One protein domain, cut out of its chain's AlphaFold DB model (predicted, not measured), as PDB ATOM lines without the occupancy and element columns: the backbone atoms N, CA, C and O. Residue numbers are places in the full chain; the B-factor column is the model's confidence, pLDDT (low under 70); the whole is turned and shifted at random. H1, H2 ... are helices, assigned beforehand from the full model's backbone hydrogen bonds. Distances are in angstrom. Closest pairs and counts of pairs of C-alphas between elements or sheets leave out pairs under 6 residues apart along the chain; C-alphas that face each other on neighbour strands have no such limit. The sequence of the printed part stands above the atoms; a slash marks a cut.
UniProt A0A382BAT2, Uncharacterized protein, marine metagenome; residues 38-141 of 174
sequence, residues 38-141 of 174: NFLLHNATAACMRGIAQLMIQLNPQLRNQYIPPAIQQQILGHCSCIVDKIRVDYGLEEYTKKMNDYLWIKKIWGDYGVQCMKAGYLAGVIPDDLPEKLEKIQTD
ATOM      1  N   ASN A  38     209.823 190.609 376.039       90.00
ATOM      2  CA  ASN A  38     209.750 189.198 375.646       90.00
ATOM      3  C   ASN A  38     211.123 188.615 375.263       90.00
ATOM      4  O   ASN A  38     211.459 187.508 375.669       90.00
ATOM      5  N   PHE A  39     211.954 189.399 374.574       91.00
ATOM      6  CA  PHE A  39     213.321 189.010 374.226       91.00
ATOM      7  C   PHE A  39     214.174 188.653 375.454       91.00
ATOM      8  O   PHE A  39     214.910 187.666 375.431       91.00
ATOM      9  N   LEU A  40     214.060 189.421 376.543       90.56
ATOM     10  CA  LEU A  40     214.789 189.150 377.784       90.56
ATOM     11  C   LEU A  40     214.289 187.858 378.433       90.56
ATOM     12  O   LEU A  40     215.101 187.027 378.832       90.56
ATOM     13  N   LEU A  41     212.969 187.665 378.479       92.25
ATOM     14  CA  LEU A  41     212.350 186.454 379.024       92.25
ATOM     15  C   LEU A  41     212.769 185.205 378.242       92.25
ATOM     16  O   LEU A  41     213.180 184.207 378.838       92.25
ATOM     17  N   HIS A  42     212.724 185.277 376.913       94.00
ATOM     18  CA  HIS A  42     213.138 184.192 376.033       94.00
ATOM     19  C   HIS A  42     214.614 183.838 376.243       94.00
ATOM     20  O   HIS A  42     214.950 182.672 376.455       94.00
ATOM     21  N   ASN A  43     215.501 184.835 376.264       94.38
ATOM     22  CA  ASN A  43     216.931 184.599 376.450       94.38
ATOM     23  C   ASN A  43     217.269 184.066 377.843       94.38
ATOM     24  O   ASN A  43     218.097 183.161 377.954       94.38
ATOM     25  N   ALA A  44     216.626 184.586 378.890       93.25
ATOM     26  CA  ALA A  44     216.819 184.118 380.258       93.25
ATOM     27  C   ALA A  44     216.372 182.655 380.409       93.25
ATOM     28  O   ALA A  44     217.115 181.821 380.930       93.25
ATOM     29  N   THR A  45     215.203 182.321 379.860       95.56
ATOM     30  CA  THR A  45     214.681 180.949 379.855       95.56
ATOM     31  C   THR A  45     215.605 180.024 379.065       95.56
ATOM     32  O   THR A  45     216.015 178.983 379.575       95.56
ATOM     33  N   ALA A  46     216.021 180.414 377.857       95.56
ATOM     34  CA  ALA A  46     216.927 179.623 377.024       95.56
ATOM     35  C   ALA A  46     218.301 179.405 377.682       95.56
ATOM     36  O   ALA A  46     218.862 178.310 377.593       95.56
ATOM     37  N   ALA A  47     218.848 180.417 378.362       94.44
ATOM     38  CA  ALA A  47     220.092 180.293 379.118       94.44
ATOM     39  C   ALA A  47     219.950 179.292 380.274       94.44
ATOM     40  O   ALA A  47     220.802 178.416 380.430       94.44
ATOM     41  N   CYS A  48     218.846 179.362 381.020       95.19
ATOM     42  CA  CYS A  48     218.528 178.382 382.055       95.19
ATOM     43  C   CYS A  48     218.411 176.964 381.485       95.19
ATOM     44  O   CYS A  48     219.039 176.046 382.010       95.19
ATOM     45  N   MET A  49     217.696 176.778 380.369       95.00
ATOM     46  CA  MET A  49     217.542 175.454 379.759       95.00
ATOM     47  C   MET A  49     218.895 174.843 379.377       95.00
ATOM     48  O   MET A  49     219.137 173.662 379.629       95.00
ATOM     49  N   ARG A  50     219.810 175.653 378.825       94.31
ATOM     50  CA  ARG A  50     221.188 175.222 378.535       94.31
ATOM     51  C   ARG A  50     221.949 174.854 379.807       94.31
ATOM     52  O   ARG A  50     222.660 173.853 379.803       94.31
ATOM     53  N   GLY A  51     221.779 175.619 380.885       92.31
ATOM     54  CA  GLY A  51     222.378 175.326 382.187       92.31
ATOM     55  C   GLY A  51     221.908 173.987 382.759       92.31
ATOM     56  O   GLY A  51     222.732 173.168 383.162       92.31
ATOM     57  N   ILE A  52     220.603 173.709 382.711       92.06
ATOM     58  CA  ILE A  52     220.047 172.419 383.145       92.06
ATOM     59  C   ILE A  52     220.528 171.279 382.240       92.06
ATOM     60  O   ILE A  52     220.917 170.225 382.740       92.06
ATOM     61  N   ALA A  53     220.583 171.482 380.921       92.50
ATOM     62  CA  ALA A  53     221.132 170.486 380.002       92.50
ATOM     63  C   ALA A  53     222.600 170.149 380.315       92.50
ATOM     64  O   ALA A  53     222.976 168.976 380.348       92.50
ATOM     65  N   GLN A  54     223.423 171.157 380.608       92.44
ATOM     66  CA  GLN A  54     224.808 170.955 381.037       92.44
ATOM     67  C   GLN A  54     224.890 170.225 382.379       92.44
ATOM     68  O   GLN A  54     225.692 169.301 382.507       92.44
ATOM     69  N   LEU A  55     224.043 170.584 383.345       89.81
ATOM     70  CA  LEU A  55     223.966 169.906 384.638       89.81
ATOM     71  C   LEU A  55     223.610 168.423 384.472       89.81
ATOM     72  O   LEU A  55     224.259 167.566 385.064       89.81
ATOM     73  N   MET A  56     222.643 168.093 383.614       89.25
ATOM     74  CA  MET A  56     222.303 166.698 383.316       89.25
ATOM     75  C   MET A  56     223.487 165.930 382.719       89.25
ATOM     76  O   MET A  56     223.736 164.799 383.126       89.25
ATOM     77  N   ILE A  57     224.247 166.538 381.802       91.19
ATOM     78  CA  ILE A  57     225.453 165.918 381.225       91.19
ATOM     79  C   ILE A  57     226.548 165.745 382.288       91.19
ATOM     80  O   ILE A  57     227.282 164.761 382.253       91.19
ATOM     81  N   GLN A  58     226.677 166.676 383.234       90.06
ATOM     82  CA  GLN A  58     227.630 166.557 384.344       90.06
ATOM     83  C   GLN A  58     227.261 165.413 385.294       90.06
ATOM     84  O   GLN A  58     228.141 164.668 385.715       90.06
ATOM     85  N   LEU A  59     225.971 165.255 385.601       87.31
ATOM     86  CA  LEU A  59     225.465 164.171 386.447       87.31
ATOM     87  C   LEU A  59     225.498 162.813 385.731       87.31
ATOM     88  O   LEU A  59     225.702 161.787 386.373       87.31
ATOM     89  N   ASN A  60     225.313 162.809 384.409       88.31
ATOM     90  CA  ASN A  60     225.245 161.620 383.565       88.31
ATOM     91  C   ASN A  60     226.037 161.829 382.259       88.31
ATOM     92  O   ASN A  60     225.451 162.150 381.218       88.31
ATOM     93  N   PRO A  61     227.368 161.616 382.271       89.75
ATOM     94  CA  PRO A  61     228.233 161.865 381.114       89.75
ATOM     95  C   PRO A  61     227.846 161.094 379.848       89.75
ATOM     96  O   PRO A  61     228.146 161.550 378.744       89.75
ATOM     97  N   GLN A  62     227.148 159.960 379.985       91.25
ATOM     98  CA  GLN A  62     226.641 159.162 378.863       91.25
ATOM     99  C   GLN A  62     225.611 159.895 377.987       91.25
ATOM    100  O   GLN A  62     225.399 159.499 376.844       91.25
ATOM    101  N   LEU A  63     224.994 160.969 378.490       89.25
ATOM    102  CA  LEU A  63     224.039 161.792 377.739       89.25
ATOM    103  C   LEU A  63     224.725 162.762 376.764       89.25
ATOM    104  O   LEU A  63     224.055 163.462 376.003       89.25
ATOM    105  N   ARG A  64     226.063 162.843 376.770       91.19
ATOM    106  CA  ARG A  64     226.805 163.718 375.857       91.19
ATOM    107  C   ARG A  64     226.513 163.332 374.404       91.19
ATOM    108  O   ARG A  64     226.591 162.163 374.040       91.19
ATOM    109  N   ASN A  65     226.220 164.332 373.572       89.88
ATOM    110  CA  ASN A  65     225.840 164.181 372.160       89.88
ATOM    111  C   ASN A  65     224.536 163.400 371.919       89.88
ATOM    112  O   ASN A  65     224.251 163.034 370.780       89.88
ATOM    113  N   GLN A  66     223.736 163.149 372.959       89.81
ATOM    114  CA  GLN A  66     222.407 162.580 372.788       89.81
ATOM    115  C   GLN A  66     221.371 163.682 372.581       89.81
ATOM    116  O   GLN A  66     221.438 164.760 373.172       89.81
ATOM    117  N   TYR A  67     220.390 163.389 371.731       90.31
ATOM    118  CA  TYR A  67     219.238 164.255 371.552       90.31
ATOM    119  C   TYR A  67     218.338 164.187 372.790       90.31
ATOM    120  O   TYR A  67     217.918 163.103 373.194       90.31
ATOM    121  N   ILE A  68     218.032 165.343 373.384       89.94
ATOM    122  CA  ILE A  68     217.129 165.428 374.537       89.94
ATOM    123  C   ILE A  68     215.693 165.206 374.037       89.94
ATOM    124  O   ILE A  68     215.231 166.003 373.217       89.94
ATOM    125  N   PRO A  69     214.961 164.189 374.527       91.75
ATOM    126  CA  PRO A  69     213.587 163.942 374.100       91.75
ATOM    127  C   PRO A  69     212.664 165.142 374.378       91.75
ATOM    128  O   PRO A  69     212.821 165.788 375.419       91.75
ATOM    129  N   PRO A  70     211.643 165.409 373.538       92.81
ATOM    130  CA  PRO A  70     210.766 166.573 373.698       92.81
ATOM    131  C   PRO A  70     210.082 166.658 375.069       92.81
ATOM    132  O   PRO A  70     209.966 167.740 375.629       92.81
ATOM    133  N   ALA A  71     209.690 165.524 375.659       90.12
ATOM    134  CA  ALA A  71     209.080 165.497 376.990       90.12
ATOM    135  C   ALA A  71     210.014 166.053 378.082       90.12
ATOM    136  O   ALA A  71     209.576 166.789 378.962       90.12
ATOM    137  N   ILE A  72     211.312 165.749 377.993       90.50
ATOM    138  CA  ILE A  72     212.320 166.255 378.928       90.50
ATOM    139  C   ILE A  72     212.586 167.737 378.667       90.50
ATOM    140  O   ILE A  72     212.680 168.515 379.611       90.50
ATOM    141  N   GLN A  73     212.629 168.158 377.399       92.75
ATOM    142  CA  GLN A  73     212.741 169.579 377.055       92.75
ATOM    143  C   GLN A  73     211.585 170.398 377.651       92.75
ATOM    144  O   GLN A  73     211.828 171.465 378.202       92.75
ATOM    145  N   GLN A  74     210.354 169.877 377.617       92.19
ATOM    146  CA  GLN A  74     209.190 170.531 378.230       92.19
ATOM    147  C   GLN A  74     209.288 170.607 379.760       92.19
ATOM    148  O   GLN A  74     208.927 171.626 380.344       92.19
ATOM    149  N   GLN A  75     209.824 169.577 380.420       92.44
ATOM    150  CA  GLN A  75     210.077 169.613 381.868       92.44
ATOM    151  C   GLN A  75     211.122 170.672 382.244       92.44
ATOM    152  O   GLN A  75     210.935 171.425 383.201       92.44
ATOM    153  N   ILE A  76     212.201 170.770 381.463       94.44
ATOM    154  CA  ILE A  76     213.238 171.793 381.650       94.44
ATOM    155  C   ILE A  76     212.663 173.188 381.401       94.44
ATOM    156  O   ILE A  76     212.905 174.097 382.195       94.44
ATOM    157  N   LEU A  77     211.876 173.352 380.335       95.00
ATOM    158  CA  LEU A  77     211.198 174.605 380.028       95.00
ATOM    159  C   LEU A  77     210.285 175.021 381.184       95.00
ATOM    160  O   LEU A  77     210.418 176.135 381.671       95.00
ATOM    161  N   GLY A  78     209.442 174.114 381.687       93.69
ATOM    162  CA  GLY A  78     208.552 174.389 382.816       93.69
ATOM    163  C   GLY A  78     209.301 174.843 384.073       93.69
ATOM    164  O   GLY A  78     208.902 175.814 384.715       93.69
ATOM    165  N   HIS A  79     210.425 174.200 384.393       94.56
ATOM    166  CA  HIS A  79     211.279 174.610 385.507       94.56
ATOM    167  C   HIS A  79     211.888 176.002 385.310       94.56
ATOM    168  O   HIS A  79     211.806 176.849 386.199       94.56
ATOM    169  N   CYS A  80     212.474 176.258 384.140       95.75
ATOM    170  CA  CYS A  80     213.087 177.547 383.838       95.75
ATOM    171  C   CYS A  80     212.056 178.681 383.786       95.75
ATOM    172  O   CYS A  80     212.327 179.770 384.288       95.75
ATOM    173  N   SER A  81     210.860 178.418 383.257       94.94
ATOM    174  CA  SER A  81     209.738 179.356 383.293       94.94
ATOM    175  C   SER A  81     209.296 179.652 384.728       94.94
ATOM    176  O   SER A  81     209.145 180.821 385.066       94.94
ATOM    177  N   CYS A  82     209.200 178.643 385.605       94.75
ATOM    178  CA  CYS A  82     208.885 178.845 387.026       94.75
ATOM    179  C   CYS A  82     209.880 179.791 387.725       94.75
ATOM    180  O   CYS A  82     209.467 180.667 388.487       94.75
ATOM    181  N   ILE A  83     211.184 179.647 387.456       95.38
ATOM    182  CA  ILE A  83     212.209 180.533 388.028       95.38
ATOM    183  C   ILE A  83     212.005 181.968 387.541       95.38
ATOM    184  O   ILE A  83     211.976 182.897 388.347       95.38
ATOM    185  N   VAL A  84     211.862 182.147 386.227       94.00
ATOM    186  CA  VAL A  84     211.697 183.470 385.614       94.00
ATOM    187  C   VAL A  84     210.423 184.147 386.120       94.00
ATOM    188  O   VAL A  84     210.458 185.331 386.443       94.00
ATOM    189  N   ASP A  85     209.325 183.410 386.265       92.94
ATOM    190  CA  ASP A  85     208.075 183.952 386.795       92.94
ATOM    191  C   ASP A  85     208.207 184.384 388.258       92.94
ATOM    192  O   ASP A  85     207.767 185.478 388.608       92.94
ATOM    193  N   LYS A  86     208.895 183.608 389.106       92.50
ATOM    194  CA  LYS A  86     209.203 184.029 390.484       92.50
ATOM    195  C   LYS A  86     210.044 185.306 390.526       92.50
ATOM    196  O   LYS A  86     209.730 186.214 391.289       92.50
ATOM    197  N   ILE A  87     211.066 185.410 389.673       92.44
ATOM    198  CA  ILE A  87     211.898 186.619 389.568       92.44
ATOM    199  C   ILE A  87     211.047 187.832 389.178       92.44
ATOM    200  O   ILE A  87     211.230 188.899 389.753       92.44
ATOM    201  N   ARG A  88     210.112 187.677 388.235       90.56
ATOM    202  CA  ARG A  88     209.227 188.766 387.782       90.56
ATOM    203  C   ARG A  88     208.240 189.218 388.853       90.56
ATOM    204  O   ARG A  88     207.874 190.389 388.880       90.56
ATOM    205  N   VAL A  89     207.797 188.300 389.709       88.94
ATOM    206  CA  VAL A  89     206.911 188.621 390.835       88.94
ATOM    207  C   VAL A  89     207.666 189.396 391.915       88.94
ATOM    208  O   VAL A  89     207.140 190.378 392.446       88.94
ATOM    209  N   ASP A  90     208.898 188.984 392.212       90.56
ATOM    210  CA  ASP A  90     209.662 189.525 393.337       90.56
ATOM    211  C   ASP A  90     210.474 190.780 392.973       90.56
ATOM    212  O   ASP A  90     210.686 191.639 393.832       90.56
ATOM    213  N   TYR A  91     210.885 190.929 391.709       90.38
ATOM    214  CA  TYR A  91     211.733 192.023 391.238       90.38
ATOM    215  C   TYR A  91     211.140 192.749 390.033       90.38
ATOM    216  O   TYR A  91     210.811 192.147 389.008       90.38
ATOM    217  N   GLY A  92     211.119 194.077 390.116       89.81
ATOM    218  CA  GLY A  92     210.873 194.929 388.959       89.81
ATOM    219  C   GLY A  92     212.038 194.912 387.972       89.81
ATOM    220  O   GLY A  92     213.188 194.667 388.351       89.81
ATOM    221  N   LEU A  93     211.761 195.206 386.698       89.88
ATOM    222  CA  LEU A  93     212.767 195.165 385.628       89.88
ATOM    223  C   LEU A  93     213.965 196.083 385.912       89.88
ATOM    224  O   LEU A  93     215.113 195.702 385.669       89.88
ATOM    225  N   GLU A  94     213.718 197.288 386.430       89.69
ATOM    226  CA  GLU A  94     214.782 198.249 386.735       89.69
ATOM    227  C   GLU A  94     215.691 197.738 387.861       89.69
ATOM    228  O   GLU A  94     216.918 197.806 387.757       89.69
ATOM    229  N   GLU A  95     215.105 197.186 388.926       91.19
ATOM    230  CA  GLU A  95     215.864 196.623 390.042       91.19
ATOM    231  C   GLU A  95     216.681 195.407 389.598       91.19
ATOM    232  O   GLU A  95     217.879 195.323 389.896       91.19
ATOM    233  N   TYR A  96     216.055 194.502 388.845       91.00
ATOM    234  CA  TYR A  96     216.715 193.318 388.315       91.00
ATOM    235  C   TYR A  96     217.909 193.709 387.437       91.00
ATOM    236  O   TYR A  96     219.017 193.221 387.646       91.00
ATOM    237  N   THR A  97     217.727 194.662 386.519       90.19
ATOM    238  CA  THR A  97     218.784 195.111 385.595       90.19
ATOM    239  C   THR A  97     219.951 195.790 386.323       90.19
ATOM    240  O   THR A  97     221.102 195.637 385.918       90.19
ATOM    241  N   LYS A  98     219.701 196.495 387.435       93.38
ATOM    242  CA  LYS A  98     220.775 197.079 388.265       93.38
ATOM    243  C   LYS A  98     221.643 196.008 388.927       93.38
ATOM    244  O   LYS A  98     222.855 196.185 389.024       93.38
ATOM    245  N   LYS A  99     221.034 194.909 389.381       92.75
ATOM    246  CA  LYS A  99     221.723 193.833 390.111       92.75
ATOM    247  C   LYS A  99     222.196 192.685 389.220       92.75
ATOM    248  O   LYS A  99     223.033 191.908 389.658       92.75
ATOM    249  N   MET A 100     221.730 192.583 387.973       88.50
ATOM    250  CA  MET A 100     222.021 191.428 387.109       88.50
ATOM    251  C   MET A 100     223.513 191.220 386.811       88.50
ATOM    252  O   MET A 100     223.925 190.113 386.483       88.50
ATOM    253  N   ASN A 101     224.324 192.276 386.915       90.75
ATOM    254  CA  ASN A 101     225.772 192.192 386.718       90.75
ATOM    255  C   ASN A 101     226.512 191.677 387.968       90.75
ATOM    256  O   ASN A 101     227.680 191.302 387.873       90.75
ATOM    257  N   ASP A 102     225.855 191.641 389.132       94.62
ATOM    258  CA  ASP A 102     226.386 191.001 390.331       94.62
ATOM    259  C   ASP A 102     226.172 189.486 390.235       94.62
ATOM    260  O   ASP A 102     225.080 188.949 390.447       94.62
ATOM    261  N   TYR A 103     227.259 188.789 389.912       90.25
ATOM    262  CA  TYR A 103     227.268 187.341 389.760       90.25
ATOM    263  C   TYR A 103     226.849 186.599 391.036       90.25
ATOM    264  O   TYR A 103     226.153 185.586 390.943       90.25
ATOM    265  N   LEU A 104     227.251 187.068 392.224       93.38
ATOM    266  CA  LEU A 104     226.907 186.397 393.482       93.38
ATOM    267  C   LEU A 104     225.416 186.537 393.767       93.38
ATOM    268  O   LEU A 104     224.771 185.563 394.163       93.38
ATOM    269  N   TRP A 105     224.864 187.724 393.515       93.81
ATOM    270  CA  TRP A 105     223.435 187.966 393.642       93.81
ATOM    271  C   TRP A 105     222.627 187.117 392.654       93.81
ATOM    272  O   TRP A 105     221.730 186.392 393.085       93.81
ATOM    273  N   ILE A 106     222.981 187.122 391.362       92.69
ATOM    274  CA  ILE A 106     222.299 186.304 390.345       92.69
ATOM    275  C   ILE A 106     222.368 184.820 390.693       92.69
ATOM    276  O   ILE A 106     221.337 184.148 390.695       92.69
ATOM    277  N   LYS A 107     223.560 184.309 391.025       90.38
ATOM    278  CA  LYS A 107     223.755 182.895 391.371       90.38
ATOM    279  C   LYS A 107     222.875 182.489 392.546       90.38
ATOM    280  O   LYS A 107     222.298 181.405 392.521       90.38
ATOM    281  N   LYS A 108     222.776 183.351 393.560       93.12
ATOM    282  CA  LYS A 108     221.936 183.114 394.729       93.12
ATOM    283  C   LYS A 108     220.456 183.116 394.355       93.12
ATOM    284  O   LYS A 108     219.791 182.121 394.582       93.12
ATOM    285  N   ILE A 109     219.956 184.182 393.736       94.69
ATOM    286  CA  ILE A 109     218.528 184.327 393.420       94.69
ATOM    287  C   ILE A 109     218.035 183.219 392.484       94.69
ATOM    288  O   ILE A 109     217.029 182.567 392.764       94.69
ATOM    289  N   TRP A 110     218.767 182.946 391.403       94.19
ATOM    290  CA  TRP A 110     218.417 181.868 390.477       94.19
ATOM    291  C   TRP A 110     218.561 180.484 391.115       94.19
ATOM    292  O   TRP A 110     217.751 179.602 390.837       94.19
ATOM    293  N   GLY A 111     219.559 180.288 391.981       91.69
ATOM    294  CA  GLY A 111     219.736 179.049 392.737       91.69
ATOM    295  C   GLY A 111     218.600 178.798 393.730       91.69
ATOM    296  O   GLY A 111     218.033 177.706 393.739       91.69
ATOM    297  N   ASP A 112     218.233 179.810 394.517       93.56
ATOM    298  CA  ASP A 112     217.179 179.754 395.534       93.56
ATOM    299  C   ASP A 112     215.819 179.458 394.880       93.56
ATOM    300  O   ASP A 112     215.120 178.518 395.274       93.56
ATOM    301  N   TYR A 113     215.445 180.203 393.831       95.25
ATOM    302  CA  TYR A 113     214.207 179.933 393.092       95.25
ATOM    303  C   TYR A 113     214.256 178.615 392.324       95.25
ATOM    304  O   TYR A 113     213.232 177.939 392.235       95.25
ATOM    305  N   GLY A 114     215.423 178.208 391.822       92.44
ATOM    306  CA  GLY A 114     215.610 176.900 391.203       92.44
ATOM    307  C   GLY A 114     215.271 175.774 392.172       92.44
ATOM    308  O   GLY A 114     214.456 174.908 391.857       92.44
ATOM    309  N   VAL A 115     215.791 175.819 393.398       91.31
ATOM    310  CA  VAL A 115     215.441 174.826 394.424       91.31
ATOM    311  C   VAL A 115     213.953 174.872 394.768       91.31
ATOM    312  O   VAL A 115     213.321 173.819 394.857       91.31
ATOM    313  N   GLN A 116     213.361 176.058 394.902       92.38
ATOM    314  CA  GLN A 116     211.921 176.177 395.152       92.38
ATOM    315  C   GLN A 116     211.080 175.562 394.027       92.38
ATOM    316  O   GLN A 116     210.107 174.866 394.307       92.38
ATOM    317  N   CYS A 117     211.449 175.789 392.766       92.56
ATOM    318  CA  CYS A 117     210.765 175.193 391.623       92.56
ATOM    319  C   CYS A 117     210.974 173.670 391.579       92.56
ATOM    320  O   CYS A 117     210.021 172.943 391.323       92.56
ATOM    321  N   MET A 118     212.161 173.151 391.913       90.25
ATOM    322  CA  MET A 118     212.357 171.697 392.049       90.25
ATOM    323  C   MET A 118     211.447 171.102 393.130       90.25
ATOM    324  O   MET A 118     210.766 170.108 392.892       90.25
ATOM    325  N   LYS A 119     211.352 171.755 394.295       88.62
ATOM    326  CA  LYS A 119     210.457 171.341 395.390       88.62
ATOM    327  C   LYS A 119     208.975 171.413 395.016       88.62
ATOM    328  O   LYS A 119     208.183 170.632 395.529       88.62
ATOM    329  N   ALA A 120     208.598 172.319 394.114       88.00
ATOM    330  CA  ALA A 120     207.245 172.406 393.569       88.00
ATOM    331  C   ALA A 120     206.922 171.300 392.540       88.00
ATOM    332  O   ALA A 120     205.807 171.260 392.025       88.00
ATOM    333  N   GLY A 121     207.866 170.398 392.249       85.62
ATOM    334  CA  GLY A 121     207.676 169.252 391.356       85.62
ATOM    335  C   GLY A 121     208.144 169.481 389.919       85.62
ATOM    336  O   GLY A 121     208.026 168.578 389.091       85.62
ATOM    337  N   TYR A 122     208.705 170.650 389.600       86.81
ATOM    338  CA  TYR A 122     209.341 170.864 388.299       86.81
ATOM    339  C   TYR A 122     210.650 170.062 388.222       86.81
ATOM    340  O   TYR A 122     211.412 170.052 389.183       86.81
ATOM    341  N   LEU A 123     210.928 169.418 387.079       85.44
ATOM    342  CA  LEU A 123     212.045 168.467 386.877       85.44
ATOM    343  C   LEU A 123     211.945 167.135 387.649       85.44
ATOM    344  O   LEU A 123     212.912 166.368 387.650       85.44
ATOM    345  N   ALA A 124     210.790 166.808 388.239       81.19
ATOM    346  CA  ALA A 124     210.583 165.511 388.883       81.19
ATOM    347  C   ALA A 124     210.854 164.347 387.907       81.19
ATOM    348  O   ALA A 124     210.344 164.327 386.783       81.19
ATOM    349  N   GLY A 125     211.687 163.388 388.326       76.06
ATOM    350  CA  GLY A 125     212.072 162.224 387.517       76.06
ATOM    351  C   GLY A 125     213.083 162.494 386.391       76.06
ATOM    352  O   GLY A 125     213.482 161.555 385.704       76.06
ATOM    353  N   VAL A 126     213.517 163.744 386.193       79.06
ATOM    354  CA  VAL A 126     214.568 164.108 385.219       79.06
ATOM    355  C   VAL A 126     215.941 164.173 385.886       79.06
ATOM    356  O   VAL A 126     216.961 163.825 385.292       79.06
ATOM    357  N   ILE A 127     215.963 164.628 387.133       74.94
ATOM    358  CA  ILE A 127     217.156 164.844 387.947       74.94
ATOM    359  C   ILE A 127     216.981 164.053 389.256       74.94
ATOM    360  O   ILE A 127     215.840 163.880 389.679       74.94
ATOM    361  N   PRO A 128     218.060 163.552 389.896       73.75
ATOM    362  CA  PRO A 128     217.952 162.849 391.174       73.75
ATOM    363  C   PRO A 128     217.171 163.653 392.224       73.75
ATOM    364  O   PRO A 128     217.458 164.832 392.437       73.75
ATOM    365  N   ASP A 129     216.221 163.004 392.904       70.94
ATOM    366  CA  ASP A 129     215.317 163.653 393.870       70.94
ATOM    367  C   ASP A 129     216.051 164.240 395.092       70.94
ATOM    368  O   ASP A 129     215.539 165.130 395.768       70.94
ATOM    369  N   ASP A 130     217.277 163.785 395.364       73.50
ATOM    370  CA  ASP A 130     218.140 164.277 396.444       73.50
ATOM    371  C   ASP A 130     218.981 165.505 396.049       73.50
ATOM    372  O   ASP A 130     219.628 166.132 396.897       73.50
ATOM    373  N   LEU A 131     218.985 165.879 394.765       76.12
ATOM    374  CA  LEU A 131     219.717 167.037 394.271       76.12
ATOM    375  C   LEU A 131     219.277 168.378 394.895       76.12
ATOM    376  O   LEU A 131     220.176 169.147 395.244       76.12
ATOM    377  N   PRO A 132     217.978 168.701 395.082       72.75
ATOM    378  CA  PRO A 132     217.579 169.945 395.745       72.75
ATOM    379  C   PRO A 132     218.165 170.072 397.156       72.75
ATOM    380  O   PRO A 132     218.708 171.120 397.498       72.75
ATOM    381  N   GLU A 133     218.136 169.002 397.955       74.38
ATOM    382  CA  GLU A 133     218.699 169.012 399.312       74.38
ATOM    383  C   GLU A 133     220.226 169.146 399.307       74.38
ATOM    384  O   GLU A 133     220.803 169.831 400.155       74.38
ATOM    385  N   LYS A 134     220.901 168.505 398.347       73.06
ATOM    386  CA  LYS A 134     222.350 168.656 398.154       73.06
ATOM    387  C   LYS A 134     222.717 170.086 397.762       73.06
ATOM    388  O   LYS A 134     223.697 170.614 398.283       73.06
ATOM    389  N   LEU A 135     221.939 170.724 396.888       73.62
ATOM    390  CA  LEU A 135     222.164 172.115 396.493       73.62
ATOM    391  C   LEU A 135     221.978 173.078 397.667       73.62
ATOM    392  O   LEU A 135     222.807 173.969 397.834       73.62
ATOM    393  N   GLU A 136     220.956 172.881 398.502       70.44
ATOM    394  CA  GLU A 136     220.756 173.708 399.701       70.44
ATOM    395  C   GLU A 136     221.925 173.592 400.673       70.44
ATOM    396  O   GLU A 136     222.431 174.611 401.138       70.44
ATOM    397  N   LYS A 137     222.418 172.372 400.917       67.19
ATOM    398  CA  LYS A 137     223.580 172.147 401.790       67.19
ATOM    399  C   LYS A 137     224.830 172.855 401.261       67.19
ATOM    400  O   LYS A 137     225.484 173.585 401.996       67.19
ATOM    401  N   ILE A 138     225.104 172.753 399.958       66.44
ATOM    402  CA  ILE A 138     226.236 173.453 399.323       66.44
ATOM    403  C   ILE A 138     226.086 174.981 399.425       66.44
ATOM    404  O   ILE A 138     227.077 175.700 399.588       66.44
ATOM    405  N   GLN A 139     224.864 175.507 399.327       61.47
ATOM    406  CA  GLN A 139     224.606 176.938 399.498       61.47
ATOM    407  C   GLN A 139     224.790 177.390 400.956       61.47
ATOM    408  O   GLN A 139     225.305 178.486 401.188       61.47
ATOM    409  N   THR A 140     224.428 176.563 401.941       60.62
ATOM    410  CA  THR A 140     224.607 176.879 403.367       60.62
ATOM    411  C   THR A 140     226.048 176.730 403.847       60.62
ATOM    412  O   THR A 140     226.482 177.523 404.684       60.62
ATOM    413  N   ASP A 141     226.802 175.781 403.290       48.22
ATOM    414  CA  ASP A 141     228.173 175.465 403.713       48.22
ATOM    415  C   ASP A 141     229.202 176.508 403.243       48.22
ATOM    416  O   ASP A 141     230.255 176.663 403.856       48.22
TER     417      ASP A 141
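What this domain is: This is residues 38 to 141 of the 174 residues of an uncharacterized protein of marine metagenome (UniProt A0A382BAT2). Two long helices, H1 and H2, cross as an X; H4 also crosses H2, and H5 folds back on H4's last residues. Residues 89 to 95 and 97 to 105, with most of H3, stick out. The 104 printed residues hold five helices, H1 to H5, and no named strand: class all helix, mostly crossed, compact (radius of gyration of the C-alphas 14.0 A), spanning 41 by 35 by 23 A.

How they stand to each other: Start at H1, residues 38 to 59: its Thr 45 and Cys 80 of H2, residues 70 to 90, have C-alphas 5.5 A apart, the closest where they touch, at a steep tilt of 55 degrees. H2 touches H4, residues 103 to 119, closest at C-alphas 83 and 113, 5.5 A. H4 and H5, residues 131 to 141, form a hairpin, only just steep at 37 degrees; closest C-alphas 115 and 132, 5.5 A. H3, residues 93 to 99, touches no helix. In all five helices every O i to N i+4 pair is within hydrogen-bond range.

Where its parts are: Find C-alpha 38 at (209.750, 189.198, 375.646); H1 runs 31.5 A, H2 30.2 A, H4 23.9 A. H5 ends at (228.173, 175.465, 403.713).

The domain as a whole: The printed part has no cut. The link H4 to H5 is long. Residues 137 to 141 have pLDDT under 70.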